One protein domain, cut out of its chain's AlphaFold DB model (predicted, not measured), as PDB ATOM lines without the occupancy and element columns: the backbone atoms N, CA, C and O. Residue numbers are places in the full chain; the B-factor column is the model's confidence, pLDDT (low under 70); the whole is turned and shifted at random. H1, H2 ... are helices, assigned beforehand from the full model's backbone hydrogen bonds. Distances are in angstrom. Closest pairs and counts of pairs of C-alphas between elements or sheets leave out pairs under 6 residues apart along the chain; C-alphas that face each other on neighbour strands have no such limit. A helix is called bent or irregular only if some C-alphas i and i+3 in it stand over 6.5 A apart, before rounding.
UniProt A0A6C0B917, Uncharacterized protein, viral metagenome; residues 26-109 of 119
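Overview. This is residues 26 to 109 of the 119 residues of an uncharacterized protein of viral metagenome (UniProt A0A6C0B917). Little regular structure is here: a loose body of loops holds the short helix H1, residues 51 to 60 fold back as a narrow loop, and the long helix H2 is bent, with its residues 101 to 109 sticking out. The 84 printed residues have two named helices, H1 then H2, and no named strand; the class is all helix, with 28 residues in helices. The whole is loose, with a radius of gyration of the C-alphas of 15.4 A and spans of 49 by 34 by 19 A.

Along the chain. Start at C-alpha 26, (321.302, 240.317, 280.002); residues 26 to 64 hold no named element. Find H1, residues 65 to 70, from C-alpha 65 at (324.675, 246.598, 285.115). H2, residues 88 to 109, was assigned as one helix by its hydrogen bonds but is bent: C-alphas 99 and 102 are 7.3 A apart. Its arm H2a, residues 88 to 99, is 16.5 A long; H2b, residues 102 to 109, is 10.8 A long and ends at (347.606, 231.291, 258.985).

Arrangement. H2a and H2b stand at a steep tilt of 52 degrees. H1 is apart from both arms. Look at residues 31 to 32 and 45 to 46, then 51 to 52 and 59 to 60: each is a short antiparallel pairing. In H1, H2a and H2b every O i to N i+4 pair is within hydrogen-bond range.

Size, cuts and confidence. The C-alphas farthest apart, of Glu 72 and Thr 109, are 50.5 A apart. The printed part has no cut, and the link from H1 to H2, 17 residues, is long. Confidence is under 70 at residues 36 to 37.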
ATOM      1  N   ARG A  26     320.788 240.966 281.224       91.19
ATOM      2  CA  ARG A  26     321.302 240.317 280.002       91.19
ATOM      3  C   ARG A  26     320.318 240.363 278.822       91.19
ATOM      4  O   ARG A  26     320.741 240.303 277.675       91.19
ATOM      5  N   ASN A  27     319.022 240.487 279.119       93.00
ATOM      6  CA  ASN A  27     317.944 240.565 278.135       93.00
ATOM      7  C   ASN A  27     317.603 242.017 277.752       93.00
ATOM      8  O   ASN A  27     316.641 242.248 277.025       93.00
ATOM      9  N   CYS A  28     318.330 243.005 278.279       95.00
ATOM     10  CA  CYS A  28     318.091 244.418 278.012       95.00
ATOM     11  C   CYS A  28     318.888 244.881 276.786       95.00
ATOM     12  O   CYS A  28     320.070 244.553 276.654       95.00
ATOM     13  N   VAL A  29     318.301 245.733 275.941       95.12
ATOM     14  CA  VAL A  29     319.001 246.358 274.795       95.12
ATOM     15  C   VAL A  29     320.247 247.141 275.222       95.12
ATOM     16  O   VAL A  29     321.208 247.247 274.456       95.12
ATOM     17  N   HIS A  30     320.241 247.658 276.457       94.50
ATOM     18  CA  HIS A  30     321.308 248.480 277.020       94.50
ATOM     19  C   HIS A  30     322.460 247.688 277.645       94.50
ATOM     20  O   HIS A  30     323.455 248.269 278.090       94.50
ATOM     21  N   PHE A  31     322.331 246.367 277.726       93.19
ATOM     22  CA  PHE A  31     323.365 245.529 278.304       93.19
ATOM     23  C   PHE A  31     324.487 245.279 277.305       93.19
ATOM     24  O   PHE A  31     324.258 244.898 276.155       93.19
ATOM     25  N   LYS A  32     325.719 245.481 277.769       90.50
ATOM     26  CA  LYS A  32     326.935 245.152 277.034       90.50
ATOM     27  C   LYS A  32     327.676 244.045 277.781       90.50
ATOM     28  O   LYS A  32     328.121 244.298 278.905       90.50
ATOM     29  N   PRO A  33     327.825 242.845 277.195       88.25
ATOM     30  CA  PRO A  33     328.616 241.794 277.817       88.25
ATOM     31  C   PRO A  33     330.086 242.240 277.932       88.25
ATOM     32  O   PRO A  33     330.553 243.064 277.136       88.25
ATOM     33  N   PRO A  34     330.843 241.708 278.900       84.31
ATOM     34  CA  PRO A  34     332.285 241.921 278.956       84.31
ATOM     35  C   PRO A  34     332.954 241.318 277.724       84.31
ATOM     36  O   PRO A  34     332.530 240.280 277.226       84.31
ATOM     37  N   TYR A  35     334.040 241.932 277.261       74.12
ATOM     38  CA  TYR A  35     334.743 241.481 276.058       74.12
ATOM     39  C   TYR A  35     335.234 240.025 276.160       74.12
ATOM     40  O   TYR A  35     335.118 239.254 275.212       74.12
ATOM     41  N   TYR A  36     335.736 239.633 277.335       69.62
ATOM     42  CA  TYR A  36     336.338 238.315 277.557       69.62
ATOM     43  C   TYR A  36     335.376 237.253 278.104       69.62
ATOM     44  O   TYR A  36     335.709 236.071 278.077       69.62
ATOM     45  N   SER A  37     334.193 237.634 278.587       69.69
ATOM     46  CA  SER A  37     333.208 236.683 279.115       69.69
ATOM     47  C   SER A  37     331.978 236.617 278.217       69.69
ATOM     48  O   SER A  37     331.856 237.354 277.247       69.69
ATOM     49  N   ASP A  38     331.056 235.715 278.518       72.56
ATOM     50  CA  ASP A  38     329.760 235.653 277.852       72.56
ATOM     51  C   ASP A  38     328.719 236.563 278.546       72.56
ATOM     52  O   ASP A  38     329.035 237.360 279.437       72.56
ATOM     53  N   PHE A  39     327.460 236.425 278.126       78.38
ATOM     54  CA  PHE A  39     326.289 237.123 278.667       78.38
ATOM     55  C   PHE A  39     325.846 236.620 280.054       78.38
ATOM     56  O   PHE A  39     324.799 237.042 280.550       78.38
ATOM     57  N   THR A  40     326.604 235.716 280.684       76.50
ATOM     58  CA  THR A  40     326.306 235.198 282.029       76.50
ATOM     59  C   THR A  40     327.092 235.910 283.129       76.50
ATOM     60  O   THR A  40     326.745 235.801 284.303       76.50
ATOM     61  N   SER A  41     328.114 236.685 282.761       78.94
ATOM     62  CA  SER A  41     328.951 237.406 283.717       78.94
ATOM     63  C   SER A  41     328.229 238.593 284.358       78.94
ATOM     64  O   SER A  41     327.569 239.387 283.683       78.94
ATOM     65  N   SER A  42     328.445 238.769 285.664       75.31
ATOM     66  CA  SER A  42     328.023 239.957 286.415       75.31
ATOM     67  C   SER A  42     328.771 241.228 286.002       75.31
ATOM     68  O   SER A  42     328.292 242.325 286.259       75.31
ATOM     69  N   LEU A  43     329.907 241.099 285.309       83.38
ATOM     70  CA  LEU A  43     330.743 242.229 284.886       83.38
ATOM     71  C   LEU A  43     330.200 242.964 283.651       83.38
ATOM     72  O   LEU A  43     330.873 243.842 283.102       83.38
ATOM     73  N   GLY A  44     329.015 242.586 283.164       89.00
ATOM     74  CA  GLY A  44     328.366 243.279 282.061       89.00
ATOM     75  C   GLY A  44     328.054 244.734 282.413       89.00
ATOM     76  O   GLY A  44     327.725 245.070 283.550       89.00
ATOM     77  N   LYS A  45     328.163 245.613 281.421       92.12
ATOM     78  CA  LYS A  45     327.958 247.057 281.581       92.12
ATOM     79  C   LYS A  45     326.567 247.476 281.136       92.12
ATOM     80  O   LYS A  45     325.967 246.845 280.264       92.12
ATOM     81  N   CYS A  46     326.074 248.573 281.699       93.44
ATOM     82  CA  CYS A  46     324.890 249.264 281.206       93.44
ATOM     83  C   CYS A  46     325.323 250.485 280.387       93.44
ATOM     84  O   CYS A  46     326.065 251.326 280.882       93.44
ATOM     85  N   ASN A  47     324.862 250.610 279.140       93.25
ATOM     86  CA  ASN A  47     325.161 251.780 278.303       93.25
ATOM     87  C   ASN A  47     324.058 252.855 278.310       93.25
ATOM     88  O   ASN A  47     324.150 253.803 277.536       93.25
ATOM     89  N   LYS A  48     323.012 252.707 279.137       94.44
ATOM     90  CA  LYS A  48     321.942 253.710 279.274       94.44
ATOM     91  C   LYS A  48     322.417 254.931 280.056       94.44
ATOM     92  O   LYS A  48     322.063 256.052 279.709       94.44
ATOM     93  N   PHE A  49     323.222 254.702 281.094       92.56
ATOM     94  CA  PHE A  49     323.743 255.740 281.977       92.56
ATOM     95  C   PHE A  49     325.233 255.927 281.730       92.56
ATOM     96  O   PHE A  49     325.992 254.961 281.650       92.56
ATOM     97  N   GLY A  50     325.640 257.181 281.598       90.06
ATOM     98  CA  GLY A  50     327.031 257.563 281.454       90.06
ATOM     99  C   GLY A  50     327.283 258.865 282.190       90.06
ATOM    100  O   GLY A  50     326.359 259.636 282.450       90.06
ATOM    101  N   THR A  51     328.545 259.098 282.519       90.50
ATOM    102  CA  THR A  51     328.991 260.352 283.120       90.50
ATOM    103  C   THR A  51     329.745 261.145 282.070       90.50
ATOM    104  O   THR A  51     330.637 260.608 281.409       90.50
ATOM    105  N   LYS A  52     329.369 262.411 281.897       93.75
ATOM    106  CA  LYS A  52     330.081 263.349 281.036       93.75
ATOM    107  C   LYS A  52     331.158 264.057 281.851       93.75
ATOM    108  O   LYS A  52     330.867 264.612 282.906       93.75
ATOM    109  N   ASP A  53     332.379 264.038 281.347       94.12
ATOM    110  CA  ASP A  53     333.453 264.898 281.823       94.12
ATOM    111  C   ASP A  53     333.170 266.340 281.377       94.12
ATOM    112  O   ASP A  53     332.989 266.615 280.190       94.12
ATOM    113  N   ILE A  54     333.104 267.257 282.342       95.62
ATOM    114  CA  ILE A  54     332.751 268.663 282.116       95.62
ATOM    115  C   ILE A  54     333.880 269.484 281.482       95.62
ATOM    116  O   ILE A  54     333.609 270.560 280.958       95.62
ATOM    117  N   ILE A  55     335.125 269.003 281.530       97.06
ATOM    118  CA  ILE A  55     336.290 269.686 280.953       97.06
ATOM    119  C   ILE A  55     336.549 269.185 279.532       97.06
ATOM    120  O   ILE A  55     336.823 269.979 278.637       97.06
ATOM    121  N   THR A  56     336.467 267.867 279.321       96.88
ATOM    122  CA  THR A  56     336.835 267.236 278.038       96.88
ATOM    123  C   THR A  56     335.651 266.919 277.128       96.88
ATOM    124  O   THR A  56     335.850 266.430 276.019       96.88
ATOM    125  N   ASP A  57     334.421 267.144 277.594       94.06
ATOM    126  CA  ASP A  57     333.167 266.759 276.928       94.06
ATOM    127  C   ASP A  57     332.974 265.236 276.753       94.06
ATOM    128  O   ASP A  57     331.963 264.776 276.220       94.06
ATOM    129  N   LYS A  58     333.918 264.419 277.236       95.31
ATOM    130  CA  LYS A  58     333.928 262.969 277.032       95.31
ATOM    131  C   LYS A  58     332.852 262.278 277.863       95.31
ATOM    132  O   LYS A  58     332.808 262.410 279.082       95.31
ATOM    133  N   ILE A  59     332.044 261.435 277.220       90.44
ATOM    134  CA  ILE A  59     331.038 260.609 277.899       90.44
ATOM    135  C   ILE A  59     331.602 259.213 278.172       90.44
ATOM    136  O   ILE A  59     332.057 258.514 277.264       90.44
ATOM    137  N   SER A  60     331.539 258.793 279.434       87.56
ATOM    138  CA  SER A  60     331.996 257.486 279.900       87.56
ATOM    139  C   SER A  60     330.819 256.642 280.386       87.56
ATOM    140  O   SER A  60     330.151 256.983 281.358       87.56
ATOM    141  N   TYR A  61     330.588 255.510 279.720       84.56
ATOM    142  CA  TYR A  61     329.586 254.502 280.089       84.56
ATOM    143  C   TYR A  61     330.263 253.377 280.875       84.56
ATOM    144  O   TYR A  61     330.471 252.266 280.377       84.56
ATOM    145  N   THR A  62     330.742 253.720 282.066       74.69
ATOM    146  CA  THR A  62     331.560 252.832 282.903       74.69
ATOM    147  C   THR A  62     330.744 251.963 283.845       74.69
ATOM    148  O   THR A  62     331.292 251.002 284.376       74.69
ATOM    149  N   ASP A  63     329.461 252.269 284.023       88.62
ATOM    150  CA  ASP A  63     328.645 251.636 285.047       88.62
ATOM    151  C   ASP A  63     328.364 250.172 284.725       88.62
ATOM    152  O   ASP A  63     327.895 249.802 283.639       88.62
ATOM    153  N   PHE A  64     328.618 249.328 285.716       91.38
ATOM    154  CA  PHE A  64     328.205 247.942 285.672       91.38
ATOM    155  C   PHE A  64     326.674 247.840 285.775       91.38
ATOM    156  O   PHE A  64     325.980 248.708 286.326       91.38
ATOM    157  N   ALA A  65     326.118 246.793 285.168       92.94
ATOM    158  CA  ALA A  65     324.675 246.598 285.115       92.94
ATOM    159  C   ALA A  65     324.075 246.329 286.505       92.94
ATOM    160  O   ALA A  65     322.937 246.727 286.760       92.94
ATOM    161  N   ASP A  66     324.837 245.699 287.396       91.62
ATOM    162  CA  ASP A  66     324.478 245.492 288.799       91.62
ATOM    163  C   ASP A  66     324.421 246.819 289.569       91.62
ATOM    164  O   ASP A  66     323.403 247.110 290.191       91.62
ATOM    165  N   MET A  67     325.422 247.693 289.422       92.62
ATOM    166  CA  MET A  67     325.434 249.031 290.021       92.62
ATOM    167  C   MET A  67     324.236 249.865 289.563       92.62
ATOM    168  O   MET A  67     323.625 250.573 290.360       92.62
ATOM    169  N   SER A  68     323.844 249.740 288.290       93.69
ATOM    170  CA  SER A  68     322.644 250.407 287.769       93.69
ATOM    171  C   SER A  68     321.347 249.882 288.398       93.69
ATOM    172  O   SER A  68     320.379 250.633 288.494       93.69
ATOM    173  N   ARG A  69     321.305 248.607 288.815       93.81
ATOM    174  CA  ARG A  69     320.166 247.990 289.523       93.81
ATOM    175  C   ARG A  69     320.180 248.262 291.028       93.81
ATOM    176  O   ARG A  69     319.133 248.183 291.660       93.81
ATOM    177  N   SER A  70     321.337 248.575 291.600       93.75
ATOM    178  CA  SER A  70     321.470 248.968 293.006       93.75
ATOM    179  C   SER A  70     321.111 250.436 293.266       93.75
ATOM    180  O   SER A  70     320.863 250.792 294.414       93.75
ATOM    181  N   ASP A  71     321.078 251.276 292.229       95.12
ATOM    182  CA  ASP A  71     320.755 252.703 292.320       95.12
ATOM    183  C   ASP A  71     319.331 252.987 291.808       95.12
ATOM    184  O   ASP A  71     319.048 252.876 290.612       95.12
ATOM    185  N   GLU A  72     318.438 253.399 292.711       96.06
ATOM    186  CA  GLU A  72     317.037 253.736 292.406       96.06
ATOM    187  C   GLU A  72     316.883 254.995 291.535       96.06
ATOM    188  O   GLU A  72     315.832 255.206 290.922       96.06
ATOM    189  N   LYS A  73     317.926 255.831 291.414       95.19
ATOM    190  CA  LYS A  73     317.945 256.935 290.437       95.19
ATOM    191  C   LYS A  73     318.251 256.450 289.015       95.19
ATOM    192  O   LYS A  73     318.024 257.200 288.065       95.19
ATOM    193  N   LYS A  74     318.755 255.222 288.862       95.06
ATOM    194  CA  LYS A  74     319.057 254.564 287.582       95.06
ATOM    195  C   LYS A  74     318.002 253.495 287.291       95.06
ATOM    196  O   LYS A  74     316.809 253.785 287.316       95.06
ATOM    197  N   CYS A  75     318.407 252.266 286.967       95.31
ATOM    198  CA  CYS A  75     317.459 251.184 286.719       95.31
ATOM    199  C   CYS A  75     316.707 250.776 287.992       95.31
ATOM    200  O   CYS A  75     315.572 250.322 287.862       95.31
ATOM    201  N   GLY A  76     317.304 250.911 289.181       95.62
ATOM    202  CA  GLY A  76     316.723 250.407 290.429       95.62
ATOM    203  C   GLY A  76     316.471 248.897 290.397       95.62
ATOM    204  O   GLY A  76     316.719 248.225 289.386       95.62
ATOM    205  N   LYS A  77     315.960 248.329 291.491       94.81
ATOM    206  CA  LYS A  77     315.761 246.867 291.560       94.81
ATOM    207  C   LYS A  77     314.759 246.361 290.525       94.81
ATOM    208  O   LYS A  77     315.027 245.354 289.871       94.81
ATOM    209  N   GLU A  78     313.685 247.109 290.291       95.31
ATOM    210  CA  GLU A  78     312.620 246.741 289.349       95.31
ATOM    211  C   GLU A  78     313.017 246.908 287.875       95.31
ATOM    212  O   GLU A  78     312.398 246.324 286.990       95.31
ATOM    213  N   GLY A  79     314.099 247.634 287.575       94.88
ATOM    214  CA  GLY A  79     314.526 247.840 286.191       94.88
ATOM    215  C   GLY A  79     313.667 248.867 285.473       94.88
ATOM    216  O   GLY A  79     313.217 248.625 284.361       94.88
ATOM    217  N   LYS A  80     313.482 250.033 286.090       96.38
ATOM    218  CA  LYS A  80     312.698 251.173 285.597       96.38
ATOM    219  C   LYS A  80     312.941 251.529 284.123       96.38
ATOM    220  O   LYS A  80     312.019 251.958 283.442       96.38
ATOM    221  N   TYR A  81     314.172 251.359 283.639       96.00
ATOM    222  CA  TYR A  81     314.580 251.649 282.257       96.00
ATOM    223  C   TYR A  81     314.900 250.377 281.454       96.00
ATOM    224  O   TYR A  81     315.734 250.399 280.548       96.00
ATOM    225  N   PHE A  82     314.308 249.243 281.831       96.62
ATOM    226  CA  PHE A  82     314.461 247.989 281.109       96.62
ATOM    227  C   PHE A  82     313.715 248.044 279.775       96.62
ATOM    228  O   PHE A  82     312.520 248.318 279.720       96.62
ATOM    229  N   GLU A  83     314.427 247.713 278.704       96.88
ATOM    230  CA  GLU A  83     313.887 247.600 277.355       96.88
ATOM    231  C   GLU A  83     314.317 246.239 276.800       96.88
ATOM    232  O   GLU A  83     315.513 245.941 276.743       96.88
ATOM    233  N   LEU A  84     313.348 245.394 276.436       96.00
ATOM    234  CA  LEU A  84     313.611 244.025 275.993       96.00
ATOM    235  C   LEU A  84     314.372 244.014 274.662       96.00
ATOM    236  O   LEU A  84     313.912 244.563 273.661       96.00
ATOM    237  N   GLU A  85     315.503 243.319 274.638       94.81
ATOM    238  CA  GLU A  85     316.201 242.982 273.406       94.81
ATOM    239  C   GLU A  85     315.479 241.830 272.701       94.81
ATOM    240  O   GLU A  85     315.309 240.748 273.259       94.81
ATOM    241  N   LYS A  86     315.056 242.059 271.457       95.50
ATOM    242  CA  LYS A  86     314.323 241.055 270.672       95.50
ATOM    243  C   LYS A  86     315.250 239.974 270.121       95.50
ATOM    244  O   LYS A  86     314.820 238.843 269.939       95.50
ATOM    245  N   ASN A  87     316.518 240.312 269.887       92.88
ATOM    246  CA  ASN A  87     317.486 239.451 269.213       92.88
ATOM    247  C   ASN A  87     318.661 239.070 270.136       92.88
ATOM    248  O   ASN A  87     319.821 239.109 269.717       92.88
ATOM    249  N   VAL A  88     318.379 238.718 271.399       89.88
ATOM    250  CA  VAL A  88     319.417 238.367 272.396       89.88
ATOM    251  C   VAL A  88     320.286 237.212 271.900       89.88
ATOM    252  O   VAL A  88     321.509 237.319 271.929       89.88
ATOM    253  N   GLU A  89     319.668 236.156 271.372       90.25
ATOM    254  CA  GLU A  89     320.377 234.983 270.840       90.25
ATOM    255  C   GLU A  89     321.365 235.364 269.729       90.25
ATOM    256  O   GLU A  89     322.517 234.931 269.720       90.25
ATOM    257  N   PHE A  90     320.954 236.260 268.829       90.69
ATOM    258  CA  PHE A  90     321.823 236.744 267.762       90.69
ATOM    259  C   PHE A  90     322.988 237.583 268.304       90.69
ATOM    260  O   PHE A  90     324.124 237.426 267.854       90.69
ATOM    261  N   LYS A  91     322.751 238.435 269.315       87.50
ATOM    262  CA  LYS A  91     323.828 239.177 269.996       87.50
ATOM    263  C   LYS A  91     324.831 238.242 270.672       87.50
ATOM    264  O   LYS A  91     326.034 238.500 270.598       87.50
ATOM    265  N   ILE A  92     324.355 237.169 271.306       88.56
ATOM    266  CA  ILE A  92     325.210 236.147 271.922       88.56
ATOM    267  C   ILE A  92     326.085 235.484 270.856       88.56
ATOM    268  O   ILE A  92     327.304 235.417 271.031       88.56
ATOM    269  N   LEU A  93     325.490 235.066 269.739       89.19
ATOM    270  CA  LEU A  93     326.207 234.434 268.634       89.19
ATOM    271  C   LEU A  93     327.296 235.354 268.058       89.19
ATOM    272  O   LEU A  93     328.453 234.951 267.945       89.19
ATOM    273  N   ILE A  94     326.948 236.606 267.748       88.38
ATOM    274  CA  ILE A  94     327.896 237.601 267.221       88.38
ATOM    275  C   ILE A  94     329.055 237.818 268.200       88.38
ATOM    276  O   ILE A  94     330.216 237.819 267.791       88.38
ATOM    277  N   HIS A  95     328.763 237.958 269.495       88.38
ATOM    278  CA  HIS A  95     329.792 238.133 270.522       88.38
ATOM    279  C   HIS A  95     330.757 236.946 270.580       88.38
ATOM    280  O   HIS A  95     331.973 237.135 270.634       88.38
ATOM    281  N   GLN A  96     330.237 235.718 270.512       88.06
ATOM    282  CA  GLN A  96     331.057 234.504 270.493       88.06
ATOM    283  C   GLN A  96     331.952 234.429 269.249       88.06
ATOM    284  O   GLN A  96     333.129 234.078 269.371       88.06
ATOM    285  N   ILE A  97     331.429 234.795 268.075       87.56
ATOM    286  CA  ILE A  97     332.200 234.845 266.824       87.56
ATOM    287  C   ILE A  97     333.334 235.867 266.944       87.56
ATOM    288  O   ILE A  97     334.491 235.529 266.694       87.56
ATOM    289  N   ILE A  98     333.027 237.094 267.376       87.38
ATOM    290  CA  ILE A  98     334.020 238.170 267.521       87.38
ATOM    291  C   ILE A  98     335.119 237.756 268.501       87.38
ATOM    292  O   ILE A  98     336.301 237.891 268.185       87.38
ATOM    293  N   ARG A  99     334.746 237.193 269.655       86.00
ATOM    294  CA  ARG A  99     335.699 236.725 270.670       86.00
ATOM    295  C   ARG A  99     336.656 235.665 270.126       86.00
ATOM    296  O   ARG A  99     337.838 235.683 270.451       86.00
ATOM    297  N   ASN A 100     336.155 234.741 269.309       86.44
ATOM    298  CA  ASN A 100     336.956 233.652 268.751       86.44
ATOM    299  C   ASN A 100     337.704 234.047 267.466       86.44
ATOM    300  O   ASN A 100     338.573 233.295 267.020       86.44
ATOM    301  N   SER A 101     337.404 235.210 266.880       89.50
ATOM    302  CA  SER A 101     337.998 235.657 265.615       89.50
ATOM    303  C   SER A 101     339.535 235.672 265.600       89.50
ATOM    304  O   SER A 101     340.090 235.191 264.609       89.50
ATOM    305  N   PRO A 102     340.263 236.076 266.666       87.81
ATOM    306  CA  PRO A 102     341.727 236.040 266.644       87.81
ATOM    307  C   PRO A 102     342.267 234.610 266.530       87.81
ATOM    308  O   PRO A 102     343.203 234.359 265.775       87.81
ATOM    309  N   ASN A 103     341.635 233.654 267.219       87.38
ATOM    310  CA  ASN A 103     342.036 232.247 267.179       87.38
ATOM    311  C   ASN A 103     341.801 231.636 265.794       87.38
ATOM    312  O   ASN A 103     342.639 230.882 265.305       87.38
ATOM    313  N   ILE A 104     340.685 231.989 265.147       89.69
ATOM    314  CA  ILE A 104     340.368 231.544 263.782       89.69
ATOM    315  C   ILE A 104     341.420 232.070 262.796       89.69
ATOM    316  O   ILE A 104     341.919 231.309 261.967       89.69
ATOM    317  N   ILE A 105     341.795 233.348 262.918       92.62
ATOM    318  CA  ILE A 105     342.835 233.958 262.082       92.62
ATOM    319  C   ILE A 105     344.166 233.224 262.274       92.62
ATOM    320  O   ILE A 105     344.746 232.765 261.290       92.62
ATOM    321  N   ILE A 106     344.613 233.022 263.518       94.25
ATOM    322  CA  ILE A 106     345.863 232.302 263.812       94.25
ATOM    323  C   ILE A 106     345.836 230.895 263.202       94.25
ATOM    324  O   ILE A 106     346.750 230.530 262.461       94.25
ATOM    325  N   LEU A 107     344.767 230.127 263.430       93.94
ATOM    326  CA  LEU A 107     344.638 228.777 262.884       93.94
ATOM    327  C   LEU A 107     344.719 228.775 261.353       93.94
ATOM    328  O   LEU A 107     345.468 227.985 260.780       93.94
ATOM    329  N   SER A 108     344.013 229.692 260.685       93.62
ATOM    330  CA  SER A 108     344.060 229.805 259.223       93.62
ATOM    331  C   SER A 108     345.470 230.105 258.703       93.62
ATOM    332  O   SER A 108     345.907 229.495 257.727       93.62
ATOM    333  N   THR A 109     346.226 230.977 259.383       95.88
ATOM    334  CA  THR A 109     347.606 231.291 258.985       95.88
ATOM    335  C   THR A 109     348.538 230.091 259.140       95.88
ATOM    336  O   THR A 109     349.348 229.838 258.247       95.88
TER     337      THR A 109